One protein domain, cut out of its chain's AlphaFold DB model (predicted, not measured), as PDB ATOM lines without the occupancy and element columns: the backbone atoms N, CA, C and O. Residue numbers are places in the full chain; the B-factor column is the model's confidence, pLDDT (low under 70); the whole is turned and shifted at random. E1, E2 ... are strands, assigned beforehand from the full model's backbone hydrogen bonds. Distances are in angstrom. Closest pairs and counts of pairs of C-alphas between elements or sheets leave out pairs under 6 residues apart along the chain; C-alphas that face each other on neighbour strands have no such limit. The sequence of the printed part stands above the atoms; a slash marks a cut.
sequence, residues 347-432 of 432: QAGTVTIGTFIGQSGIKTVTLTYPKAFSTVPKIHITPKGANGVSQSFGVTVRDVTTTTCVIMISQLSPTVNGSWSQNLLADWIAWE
ATOM      1  N   GLN A 347     -17.722 -39.846  22.161       85.19
ATOM      2  CA  GLN A 347     -17.179 -40.495  20.962       85.19
ATOM      3  C   GLN A 347     -15.946 -39.724  20.493       85.19
ATOM      4  O   GLN A 347     -15.902 -38.503  20.580       85.19
ATOM      5  N   ALA A 348     -14.940 -40.424  19.989       91.88
ATOM      6  CA  ALA A 348     -13.730 -39.819  19.451       91.88
ATOM      7  C   ALA A 348     -13.250 -40.618  18.238       91.88
ATOM      8  O   ALA A 348     -13.606 -41.787  18.078       91.88
ATOM      9  N   GLY A 349     -12.424 -40.010  17.391       88.94
ATOM     10  CA  GLY A 349     -11.855 -40.698  16.239       88.94
ATOM     11  C   GLY A 349     -10.945 -39.813  15.405       88.94
ATOM     12  O   GLY A 349     -10.643 -38.680  15.770       88.94
ATOM     13  N   THR A 350     -10.540 -40.341  14.256       91.88
ATOM     14  CA  THR A 350      -9.797 -39.597  13.239       91.88
ATOM     15  C   THR A 350     -10.622 -39.574  11.963       91.88
ATOM     16  O   THR A 350     -11.160 -40.599  11.548       91.88
ATOM     17  N   VAL A 351     -10.720 -38.415  11.324       91.88
ATOM     18  CA  VAL A 351     -11.353 -38.270  10.010       91.88
ATOM     19  C   VAL A 351     -10.315 -37.862   8.976       91.88
ATOM     20  O   VAL A 351      -9.462 -37.007   9.230       91.88
ATOM     21  N   THR A 352     -10.371 -38.487   7.800       91.69
ATOM     22  CA  THR A 352      -9.513 -38.113   6.677       91.69
ATOM     23  C   THR A 352     -10.012 -36.812   6.082       91.69
ATOM     24  O   THR A 352     -11.102 -36.752   5.517       91.69
ATOM     25  N   ILE A 353      -9.186 -35.776   6.177       90.75
ATOM     26  CA  ILE A 353      -9.450 -34.501   5.526       90.75
ATOM     27  C   ILE A 353      -9.018 -34.563   4.064       90.75
ATOM     28  O   ILE A 353      -9.686 -33.995   3.206       90.75
ATOM     29  N   GLY A 354      -7.947 -35.287   3.737       88.25
ATOM     30  CA  GLY A 354      -7.470 -35.460   2.366       88.25
ATOM     31  C   GLY A 354      -6.464 -34.393   1.936       88.25
ATOM     32  O   GLY A 354      -6.183 -33.432   2.654       88.25
ATOM     33  N   THR A 355      -5.973 -34.523   0.710       86.56
ATOM     34  CA  THR A 355      -5.125 -33.523   0.045       86.56
ATOM     35  C   THR A 355      -5.958 -32.355  -0.487       86.56
ATOM     36  O   THR A 355      -7.134 -32.524  -0.817       86.56
ATOM     37  N   PHE A 356      -5.374 -31.167  -0.603       86.50
ATOM     38  CA  PHE A 356      -6.030 -29.996  -1.192       86.50
ATOM     39  C   PHE A 356      -5.039 -29.307  -2.128       86.50
ATOM     40  O   PHE A 356      -4.309 -28.408  -1.727       86.50
ATOM     41  N   ILE A 357      -4.938 -29.809  -3.362       83.12
ATOM     42  CA  ILE A 357      -3.909 -29.418  -4.338       83.12
ATOM     43  C   ILE A 357      -4.546 -28.556  -5.427       83.12
ATOM     44  O   ILE A 357      -5.596 -28.911  -5.958       83.12
ATOM     45  N   GLY A 358      -3.899 -27.440  -5.776       74.88
ATOM     46  CA  GLY A 358      -4.320 -26.583  -6.891       74.88
ATOM     47  C   GLY A 358      -5.608 -25.788  -6.646       74.88
ATOM     48  O   GLY A 358      -6.167 -25.245  -7.590       74.88
ATOM     49  N   GLN A 359      -6.075 -25.716  -5.397       71.56
ATOM     50  CA  GLN A 359      -7.268 -24.976  -4.987       71.56
ATOM     51  C   GLN A 359      -6.921 -23.968  -3.886       71.56
ATOM     52  O   GLN A 359      -5.935 -24.145  -3.173       71.56
ATOM     53  N   SER A 360      -7.740 -22.921  -3.764       71.06
ATOM     54  CA  SER A 360      -7.659 -21.894  -2.720       71.06
ATOM     55  C   SER A 360      -8.963 -21.873  -1.925       71.06
ATOM     56  O   SER A 360     -10.036 -22.068  -2.498       71.06
ATOM     57  N   GLY A 361      -8.877 -21.646  -0.614       79.31
ATOM     58  CA  GLY A 361     -10.038 -21.518   0.267       79.31
ATOM     59  C   GLY A 361     -10.116 -22.581   1.363       79.31
ATOM     60  O   GLY A 361      -9.102 -23.067   1.860       79.31
ATOM     61  N   ILE A 362     -11.344 -22.879   1.787       87.00
ATOM     62  CA  ILE A 362     -11.646 -23.768   2.914       87.00
ATOM     63  C   ILE A 362     -12.015 -25.144   2.370       87.00
ATOM     64  O   ILE A 362     -12.902 -25.259   1.526       87.00
ATOM     65  N   LYS A 363     -11.387 -26.192   2.902       89.69
ATOM     66  CA  LYS A 363     -11.833 -27.563   2.666       89.69
ATOM     67  C   LYS A 363     -12.881 -27.950   3.703       89.69
ATOM     68  O   LYS A 363     -12.655 -27.783   4.902       89.69
ATOM     69  N   THR A 364     -13.996 -28.500   3.234       92.56
ATOM     70  CA  THR A 364     -15.114 -28.934   4.079       92.56
ATOM     71  C   THR A 364     -15.212 -30.451   4.094       92.56
ATOM     72  O   THR A 364     -15.128 -31.093   3.047       92.56
ATOM     73  N   VAL A 365     -15.406 -31.020   5.279       93.88
ATOM     74  CA  VAL A 365     -15.592 -32.458   5.491       93.88
ATOM     75  C   VAL A 365     -16.722 -32.665   6.486       93.88
ATOM     76  O   VAL A 365     -16.702 -32.088   7.569       93.88
ATOM     77  N   THR A 366     -17.698 -33.501   6.142       96.00
ATOM     78  CA  THR A 366     -18.744 -33.910   7.085       96.00
ATOM     79  C   THR A 366     -18.249 -35.095   7.899       96.00
ATOM     80  O   THR A 366     -17.896 -36.133   7.343       96.00
ATOM     81  N   LEU A 367     -18.238 -34.941   9.217       95.44
ATOM     82  CA  LEU A 367     -18.028 -36.034  10.152       95.44
ATOM     83  C   LEU A 367     -19.390 -36.598  10.552       95.44
ATOM     84  O   LEU A 367     -20.208 -35.885  11.128       95.44
ATOM     85  N   THR A 368     -19.611 -37.882  10.285       95.62
ATOM     86  CA  THR A 368     -20.751 -38.633  10.822       95.62
ATOM     87  C   THR A 368     -20.305 -39.366  12.075       95.62
ATOM     88  O   THR A 368     -19.325 -40.114  12.037       95.62
ATOM     89  N   TYR A 369     -21.010 -39.161  13.184       92.94
ATOM     90  CA  TYR A 369     -20.737 -39.900  14.407       92.94
ATOM     91  C   TYR A 369     -21.102 -41.375  14.204       92.94
ATOM     92  O   TYR A 369     -22.177 -41.662  13.673       92.94
ATOM     93  N   PRO A 370     -20.250 -42.322  14.633       88.00
ATOM     94  CA  PRO A 370     -20.551 -43.752  14.561       88.00
ATOM     95  C   PRO A 370     -21.903 -44.133  15.184       88.00
ATOM     96  O   PRO A 370     -22.557 -45.063  14.713       88.00
ATOM     97  N   LYS A 371     -22.334 -43.408  16.226       87.88
ATOM     98  CA  LYS A 371     -23.651 -43.534  16.861       87.88
ATOM     99  C   LYS A 371     -24.288 -42.160  17.096       87.88
ATOM    100  O   LYS A 371     -23.592 -41.200  17.413       87.88
ATOM    101  N   ALA A 372     -25.612 -42.070  16.987       88.25
ATOM    102  CA  ALA A 372     -26.352 -40.848  17.304       88.25
ATOM    103  C   ALA A 372     -26.307 -40.531  18.811       88.25
ATOM    104  O   ALA A 372     -26.616 -41.407  19.624       88.25
ATOM    105  N   PHE A 373     -25.953 -39.295  19.169       87.19
ATOM    106  CA  PHE A 373     -26.042 -38.756  20.529       87.19
ATOM    107  C   PHE A 373     -27.488 -38.467  20.939       87.19
ATOM    108  O   PHE A 373     -28.339 -38.197  20.091       87.19
ATOM    109  N   SER A 374     -27.774 -38.541  22.242       87.50
ATOM    110  CA  SER A 374     -29.113 -38.247  22.772       87.50
ATOM    111  C   SER A 374     -29.434 -36.746  22.743       87.50
ATOM    112  O   SER A 374     -30.596 -36.359  22.613       87.50
ATOM    113  N   THR A 375     -28.397 -35.905  22.772       87.75
ATOM    114  CA  THR A 375     -28.424 -34.448  22.592       87.75
ATOM    115  C   THR A 375     -27.290 -34.013  21.659       87.75
ATOM    116  O   THR A 375     -26.421 -34.805  21.303       87.75
ATOM    117  N   VAL A 376     -27.311 -32.765  21.184       93.56
ATOM    118  CA  VAL A 376     -26.210 -32.241  20.359       93.56
ATOM    119  C   VAL A 376     -24.934 -32.187  21.215       93.56
ATOM    120  O   VAL A 376     -24.935 -31.464  22.215       93.56
ATOM    121  N   PRO A 377     -23.857 -32.913  20.856       91.19
ATOM    122  CA  PRO A 377     -22.661 -33.012  21.686       91.19
ATOM    123  C   PRO A 377     -21.808 -31.741  21.596       91.19
ATOM    124  O   PRO A 377     -21.829 -31.013  20.598       91.19
ATOM    125  N   LYS A 378     -20.966 -31.506  22.604       91.94
ATOM    126  CA  LYS A 378     -19.801 -30.619  22.459       91.94
ATOM    127  C   LYS A 378     -18.741 -31.345  21.655       91.94
ATOM    128  O   LYS A 378     -18.618 -32.555  21.779       91.94
ATOM    129  N   ILE A 379     -17.957 -30.618  20.864       92.19
ATOM    130  CA  ILE A 379     -16.916 -31.220  20.033       92.19
ATOM    131  C   ILE A 379     -15.647 -30.381  20.023       92.19
ATOM    132  O   ILE A 379     -15.676 -29.152  19.937       92.19
ATOM    133  N   HIS A 380     -14.519 -31.073  20.089       92.94
ATOM    134  CA  HIS A 380     -13.198 -30.518  19.888       92.94
ATOM    135  C   HIS A 380     -12.508 -31.266  18.749       92.94
ATOM    136  O   HIS A 380     -12.576 -32.493  18.684       92.94
ATOM    137  N   ILE A 381     -11.857 -30.528  17.847       92.81
ATOM    138  CA  ILE A 381     -11.195 -31.077  16.660       92.81
ATOM    139  C   ILE A 381      -9.798 -30.482  16.551       92.81
ATOM    140  O   ILE A 381      -9.627 -29.268  16.619       92.81
ATOM    141  N   THR A 382      -8.809 -31.347  16.357       91.12
ATOM    142  CA  THR A 382      -7.398 -30.988  16.230       91.12
ATOM    143  C   THR A 382      -6.832 -31.561  14.924       91.12
ATOM    144  O   THR A 382      -6.852 -32.780  14.736       91.12
ATOM    145  N   PRO A 383      -6.319 -30.727  13.998       88.75
ATOM    146  CA  PRO A 383      -5.642 -31.192  12.789       88.75
ATOM    147  C   PRO A 383      -4.428 -32.058  13.093       88.75
ATOM    148  O   PRO A 383      -3.677 -31.791  14.030       88.75
ATOM    149  N   LYS A 384      -4.178 -33.034  12.220       85.00
ATOM    150  CA  LYS A 384      -3.024 -33.927  12.296       85.00
ATOM    151  C   LYS A 384      -2.566 -34.346  10.903       85.00
ATOM    152  O   LYS A 384      -3.365 -34.534   9.998       85.00
ATOM    153  N   GLY A 385      -1.266 -34.511  10.716       73.50
ATOM    154  CA  GLY A 385      -0.670 -35.014   9.479       73.50
ATOM    155  C   GLY A 385      -0.206 -36.445   9.693       73.50
ATOM    156  O   GLY A 385       0.125 -36.814  10.820       73.50
ATOM    157  N   ALA A 386      -0.154 -37.247   8.627       65.31
ATOM    158  CA  ALA A 386       0.251 -38.653   8.715       65.31
ATOM    159  C   ALA A 386       1.629 -38.852   9.389       65.31
ATOM    160  O   ALA A 386       1.811 -39.829  10.103       65.31
ATOM    161  N   ASN A 387       2.549 -37.889   9.226       67.88
ATOM    162  CA  ASN A 387       3.894 -37.885   9.819       67.88
ATOM    163  C   ASN A 387       4.207 -36.566  10.566       67.88
ATOM    164  O   ASN A 387       5.359 -36.143  10.630       67.88
ATOM    165  N   GLY A 388       3.181 -35.889  11.095       66.19
ATOM    166  CA  GLY A 388       3.292 -34.551  11.693       66.19
ATOM    167  C   GLY A 388       2.788 -33.431  10.779       66.19
ATOM    168  O   GLY A 388       2.536 -33.639   9.593       66.19
ATOM    169  N   VAL A 389       2.583 -32.244  11.356       68.50
ATOM    170  CA  VAL A 389       2.045 -31.067  10.659       68.50
ATOM    171  C   VAL A 389       3.067 -29.937  10.745       68.50
ATOM    172  O   VAL A 389       3.262 -29.363  11.810       68.50
ATOM    173  N   SER A 390       3.728 -29.609   9.636       71.38
ATOM    174  CA  SER A 390       4.702 -28.503   9.564       71.38
ATOM    175  C   SER A 390       4.063 -27.139   9.263       71.38
ATOM    176  O   SER A 390       4.760 -26.134   9.162       71.38
ATOM    177  N   GLN A 391       2.739 -27.102   9.102       78.12
ATOM    178  CA  GLN A 391       1.959 -25.938   8.689       78.12
ATOM    179  C   GLN A 391       0.891 -25.609   9.740       78.12
ATOM    180  O   GLN A 391       0.360 -26.497  10.403       78.12
ATOM    181  N   SER A 392       0.530 -24.335   9.872       83.75
ATOM    182  CA  SER A 392      -0.554 -23.915  10.765       83.75
ATOM    183  C   SER A 392      -1.904 -23.995  10.060       83.75
ATOM    184  O   SER A 392      -2.061 -23.476   8.952       83.75
ATOM    185  N   PHE A 393      -2.888 -24.597  10.726       87.44
ATOM    186  CA  PHE A 393      -4.250 -24.746  10.219       87.44
ATOM    187  C   PHE A 393      -5.256 -24.067  11.141       87.44
ATOM    188  O   PHE A 393      -5.149 -24.148  12.364       87.44
ATOM    189  N   GLY A 394      -6.250 -23.424  10.539       88.44
ATOM    190  CA  GLY A 394      -7.460 -22.986  11.206       88.44
ATOM    191  C   GLY A 394      -8.503 -24.081  11.073       88.44
ATOM    192  O   GLY A 394      -8.729 -24.584   9.972       88.44
ATOM    193  N   VAL A 395      -9.132 -24.447  12.188       91.88
ATOM    194  CA  VAL A 395     -10.275 -25.361  12.200       91.88
ATOM    195  C   VAL A 395     -11.478 -24.631  12.739       91.88
ATOM    196  O   VAL A 395     -11.410 -23.947  13.757       91.88
ATOM    197  N   THR A 396     -12.598 -24.792  12.056       93.19
ATOM    198  CA  THR A 396     -13.904 -24.385  12.555       93.19
ATOM    199  C   THR A 396     -14.850 -25.566  12.422       93.19
ATOM    200  O   THR A 396     -14.804 -26.293  11.430       93.19
ATOM    201  N   VAL A 397     -15.708 -25.757  13.421       94.88
ATOM    202  CA  VAL A 397     -16.767 -26.768  13.391       94.88
ATOM    203  C   VAL A 397     -18.103 -26.051  13.274       94.88
ATOM    204  O   VAL A 397     -18.340 -25.068  13.976       94.88
ATOM    205  N   ARG A 398     -18.955 -26.511  12.362       94.50
ATOM    206  CA  ARG A 398     -20.306 -25.990  12.130       94.50
ATOM    207  C   ARG A 398     -21.309 -27.131  12.071       94.50
ATOM    208  O   ARG A 398     -20.920 -28.293  12.003       94.50
ATOM    209  N   ASP A 399     -22.588 -26.774  12.130       95.94
ATOM    210  CA  ASP A 399     -23.711 -27.693  11.924       95.94
ATOM    211  C   ASP A 399     -23.601 -28.971  12.769       95.94
ATOM    212  O   ASP A 399     -23.771 -30.086  12.280       95.94
ATOM    213  N   VAL A 400     -23.260 -28.802  14.051       96.69
ATOM    214  CA  VAL A 400     -23.195 -29.906  15.011       96.69
ATOM    215  C   VAL A 400     -24.624 -30.360  15.303       96.69
ATOM    216  O   VAL A 400     -25.427 -29.607  15.850       96.69
ATOM    217  N   THR A 401     -24.944 -31.588  14.916       97.44
ATOM    218  CA  THR A 401     -26.221 -32.256  15.181       97.44
ATOM    219  C   THR A 401     -25.999 -33.447  16.114       97.44
ATOM    220  O   THR A 401     -24.890 -33.686  16.583       97.44
ATOM    221  N   THR A 402     -27.039 -34.228  16.396       95.50
ATOM    222  CA  THR A 402     -26.906 -35.483  17.152       95.50
ATOM    223  C   THR A 402     -26.192 -36.586  16.362       95.50
ATOM    224  O   THR A 402     -25.725 -37.553  16.956       95.50
ATOM    225  N   THR A 403     -26.087 -36.473  15.035       95.69
ATOM    226  CA  THR A 403     -25.553 -37.529  14.154       95.69
ATOM    227  C   THR A 403     -24.333 -37.100  13.352       95.69
ATOM    228  O   THR A 403     -23.575 -37.958  12.899       95.69
ATOM    229  N   THR A 404     -24.112 -35.798  13.179       96.88
ATOM    230  CA  THR A 404     -23.044 -35.262  12.333       96.88
ATOM    231  C   THR A 404     -22.483 -33.941  12.852       96.88
ATOM    232  O   THR A 404     -23.086 -33.265  13.683       96.88
ATOM    233  N   CYS A 405     -21.334 -33.538  12.319       96.81
ATOM    234  CA  CYS A 405     -20.908 -32.144  12.276       96.81
ATOM    235  C   CYS A 405     -20.141 -31.857  10.983       96.81
ATOM    236  O   CYS A 405     -19.715 -32.770  10.269       96.81
ATOM    237  N   VAL A 406     -19.945 -30.579  10.686       97.00
ATOM    238  CA  VAL A 406     -19.193 -30.115   9.523       97.00
ATOM    239  C   VAL A 406     -17.876 -29.504   9.981       97.00
ATOM    240  O   VAL A 406     -17.845 -28.560  10.766       97.00
ATOM    241  N   ILE A 407     -16.776 -30.034   9.460       95.81
ATOM    242  CA  ILE A 407     -15.416 -29.586   9.738       95.81
ATOM    243  C   ILE A 407     -14.946 -28.725   8.574       95.81
ATOM    244  O   ILE A 407     -14.957 -29.153   7.421       95.81
ATOM    245  N   MET A 408     -14.501 -27.518   8.890       93.50
ATOM    246  CA  MET A 408     -13.958 -26.551   7.947       93.50
ATOM    247  C   MET A 408     -12.492 -26.312   8.286       93.50
ATOM    248  O   MET A 408     -12.182 -25.885   9.399       93.50
ATOM    249  N   ILE A 409     -11.596 -26.595   7.339       91.12
ATOM    250  CA  ILE A 409     -10.149 -26.476   7.541       91.12
ATOM    251  C   ILE A 409      -9.518 -25.608   6.457       91.12
ATOM    252  O   ILE A 409      -9.768 -25.797   5.266       91.12
ATOM    253  N   SER A 410      -8.665 -24.678   6.879       88.81
ATOM    254  CA  SER A 410      -7.836 -23.851   6.000       88.81
ATOM    255  C   SER A 410      -6.412 -23.727   6.538       88.81
ATOM    256  O   SER A 410      -6.173 -23.792   7.743       88.81
ATOM    257  N   GLN A 411      -5.443 -23.545   5.643       86.06
ATOM    258  CA  GLN A 411      -4.066 -23.239   6.024       86.06
ATOM    259  C   GLN A 411      -3.938 -21.742   6.357       86.06
ATOM    260  O   GLN A 411      -4.330 -20.898   5.555       86.06
ATOM    261  N   LEU A 412      -3.378 -21.402   7.524       80.44
ATOM    262  CA  LEU A 412      -3.279 -20.015   8.015       80.44
ATOM    263  C   LEU A 412      -2.077 -19.248   7.444       80.44
ATOM    264  O   LEU A 412      -2.130 -18.030   7.309       80.44
ATOM    265  N   SER A 413      -0.998 -19.951   7.097       75.12
ATOM    266  CA  SER A 413       0.202 -19.371   6.475       75.12
ATOM    267  C   SER A 413       0.544 -20.153   5.206       75.12
ATOM    268  O   SER A 413       1.368 -21.071   5.244       75.12
ATOM    269  N   PRO A 414      -0.163 -19.882   4.096       65.88
ATOM    270  CA  PRO A 414      -0.046 -20.674   2.884       65.88
ATOM    271  C   PRO A 414       1.275 -20.418   2.160       65.88
ATOM    272  O   PRO A 414       1.572 -19.292   1.780       65.88
ATOM    273  N   THR A 415       2.053 -21.474   1.921       61.53
ATOM    274  CA  THR A 415       3.306 -21.394   1.152       61.53
ATOM    275  C   THR A 415       3.056 -21.332  -0.358       61.53
ATOM    276  O   THR A 415       3.875 -20.769  -1.076       61.53
ATOM    277  N   VAL A 416       1.920 -21.866  -0.842       59.44
ATOM    278  CA  VAL A 416       1.434 -21.738  -2.232       59.44
ATOM    279  C   VAL A 416      -0.104 -21.848  -2.256       59.44
ATOM    280  O   VAL A 416      -0.649 -22.909  -1.956       59.44
ATOM    281  N   ASN A 417      -0.821 -20.772  -2.608       63.06
ATOM    282  CA  ASN A 417      -2.277 -20.734  -2.884       63.06
ATOM    283  C   ASN A 417      -3.249 -21.342  -1.840       63.06
ATOM    284  O   ASN A 417      -4.401 -21.585  -2.175       63.06
ATOM    285  N   GLY A 418      -2.842 -21.592  -0.591       66.06
ATOM    286  CA  GLY A 418      -3.697 -22.287   0.392       66.06
ATOM    287  C   GLY A 418      -3.719 -23.807   0.246       66.06
ATOM    288  O   GLY A 418      -4.501 -24.470   0.921       66.06
ATOM    289  N   SER A 419      -2.874 -24.347  -0.633       73.75
ATOM    290  CA  SER A 419      -2.843 -25.761  -0.982       73.75
ATOM    291  C   SER A 419      -1.908 -26.570  -0.082       73.75
ATOM    292  O   SER A 419      -0.810 -26.132   0.264       73.75
ATOM    293  N   TRP A 420      -2.320 -27.795   0.248       83.44
ATOM    294  CA  TRP A 420      -1.488 -28.776   0.938       83.44
ATOM    295  C   TRP A 420      -1.500 -30.112   0.190       83.44
ATOM    296  O   TRP A 420      -2.545 -30.684  -0.135       83.44
ATOM    297  N   SER A 421      -0.303 -30.618  -0.096       80.00
ATOM    298  CA  SER A 421      -0.100 -31.906  -0.767       80.00
ATOM    299  C   SER A 421      -0.120 -33.090   0.196       80.00
ATOM    300  O   SER A 421      -0.302 -34.225  -0.235       80.00
ATOM    301  N   GLN A 422       0.041 -32.841   1.500       81.62
ATOM    302  CA  GLN A 422      -0.051 -33.883   2.517       81.62
ATOM    303  C   GLN A 422      -1.488 -34.402   2.636       81.62
ATOM    304  O   GLN A 422      -2.449 -33.647   2.525       81.62
ATOM    305  N   ASN A 423      -1.663 -35.692   2.904       85.69
ATOM    306  CA  ASN A 423      -2.977 -36.198   3.275       85.69
ATOM    307  C   ASN A 423      -3.280 -35.770   4.723       85.69
ATOM    308  O   ASN A 423      -2.752 -36.364   5.665       85.69
ATOM    309  N   LEU A 424      -4.060 -34.699   4.896       88.75
ATOM    310  CA  LEU A 424      -4.395 -34.170   6.216       88.75
ATOM    311  C   LEU A 424      -5.468 -35.045   6.878       88.75
ATOM    312  O   LEU A 424      -6.392 -35.526   6.225       88.75
ATOM    313  N   LEU A 425      -5.351 -35.220   8.185       91.31
ATOM    314  CA  LEU A 425      -6.300 -35.894   9.060       91.31
ATOM    315  C   LEU A 425      -6.755 -34.910  10.152       91.31
ATOM    316  O   LEU A 425      -6.155 -33.847  10.340       91.31
ATOM    317  N   ALA A 426      -7.798 -35.253  10.898       91.25
ATOM    318  CA  ALA A 426      -8.172 -34.529  12.108       91.25
ATOM    319  C   ALA A 426      -8.621 -35.502  13.195       91.25
ATOM    320  O   ALA A 426      -9.501 -36.329  12.951       91.25
ATOM    321  N   ASP A 427      -8.020 -35.383  14.376       93.94
ATOM    322  CA  ASP A 427      -8.466 -36.084  15.575       93.94
ATOM    323  C   ASP A 427      -9.613 -35.280  16.201       93.94
ATOM    324  O   ASP A 427      -9.568 -34.048  16.254       93.94
ATOM    325  N   TRP A 428     -10.662 -35.960  16.650       94.44
ATOM    326  CA  TRP A 428     -11.839 -35.328  17.236       94.44
ATOM    327  C   TRP A 428     -12.291 -36.055  18.499       94.44
ATOM    328  O   TRP A 428     -12.139 -37.270  18.616       94.44
ATOM    329  N   ILE A 429     -12.867 -35.300  19.433       93.44
ATOM    330  CA  ILE A 429     -13.574 -35.803  20.614       93.44
ATOM    331  C   ILE A 429     -14.885 -35.040  20.757       93.44
ATOM    332  O   ILE A 429     -14.898 -33.810  20.703       93.44
ATOM    333  N   ALA A 430     -15.980 -35.771  20.926       91.19
ATOM    334  CA  ALA A 430     -17.309 -35.239  21.151       91.19
ATOM    335  C   ALA A 430     -17.934 -35.879  22.391       91.19
ATOM    336  O   ALA A 430     -17.842 -37.094  22.550       91.19
ATOM    337  N   TRP A 431     -18.550 -35.090  23.263       90.19
ATOM    338  CA  TRP A 431     -19.171 -35.575  24.495       90.19
ATOM    339  C   TRP A 431     -20.508 -34.885  24.741       90.19
ATOM    340  O   TRP A 431     -20.669 -33.708  24.402       90.19
ATOM    341  N   GLU A 432     -21.458 -35.641  25.292       81.19
ATOM    342  CA  GLU A 432     -22.725 -35.096  25.801       81.19
ATOM    343  C   GLU A 432     -22.498 -34.115  26.956       81.19
ATOM    344  O   GLU A 432     -21.633 -34.379  27.830       81.19
TER     345      GLU A 432
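What this domain is: This is residues 347 to 432 of the 432 residues of an uncharacterized protein of Candidatus Delongbacteria bacterium (UniProt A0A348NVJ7). Two small antiparallel sheets of three strands, E1 - E6 - E3 and E2 - E5 - E4, lie face to face as an elongated sandwich, their strands crossed at 35 degrees. The chain goes from one sheet to the other at four of its links. The printed part has 86 residues, no named helix and six strands in the order E1 to E6, and its class is all strand. It is compact, with a radius of gyration of the C-alphas of 13.3 A, and spans 43 by 23 by 16 A.

Where its parts are: In the first sheet, E1 is residues 347 to 356, 26.9 A long, from C-alpha 347 at (-17.179, -40.495, 20.962). E6 is residues 420 to 431, 30.2 A, ending at C-alpha 431 at (-19.171, -35.575, 24.495); it bends by 63 degrees at residue 423. E3 is residues 378 to 385, 23.5 A. In the second sheet, E2 is residues 363 to 368, E5 is residues 404 to 411, 23.3 A, and E4 is residues 393 to 398.

How they stand to each other: The sheet E1 E6 E3 is twisted. Inner strand E6 is antiparallel to E1 at 161 degrees, and residues 349 and 428 of the two strands are joined by two N and O pairs. These are N 349 to O 428 at 3.0 A and N 428 to O 349 at 2.9 A, both within hydrogen-bond range. E6 is antiparallel to E3 at 154 degrees, with N 382 and O 427 within hydrogen-bond range at 2.8 A. In the other sheet, inner strand E5 is antiparallel to E2 at 155 degrees, with N 365 and O 407 within range at 2.9 A. E4 and E5 form a hairpin, antiparallel at 156 degrees, with N 396 and O 408 at 2.9 A. Between the sheets, the closest C-alphas of E1 and E2 are those of Ile 353 and Val 365, 6.5 A apart, and of E3 and E4 those of Pro 383 and Phe 393, 7.1 A apart. E2 and E6 are apart.

The domain as a whole: The C-alphas farthest apart are those of Ser 374 and Val 416, 42.8 A. The printed part has no cut and no long link. The pLDDT is under 70 at residues 386 to 389 and 414 to 418.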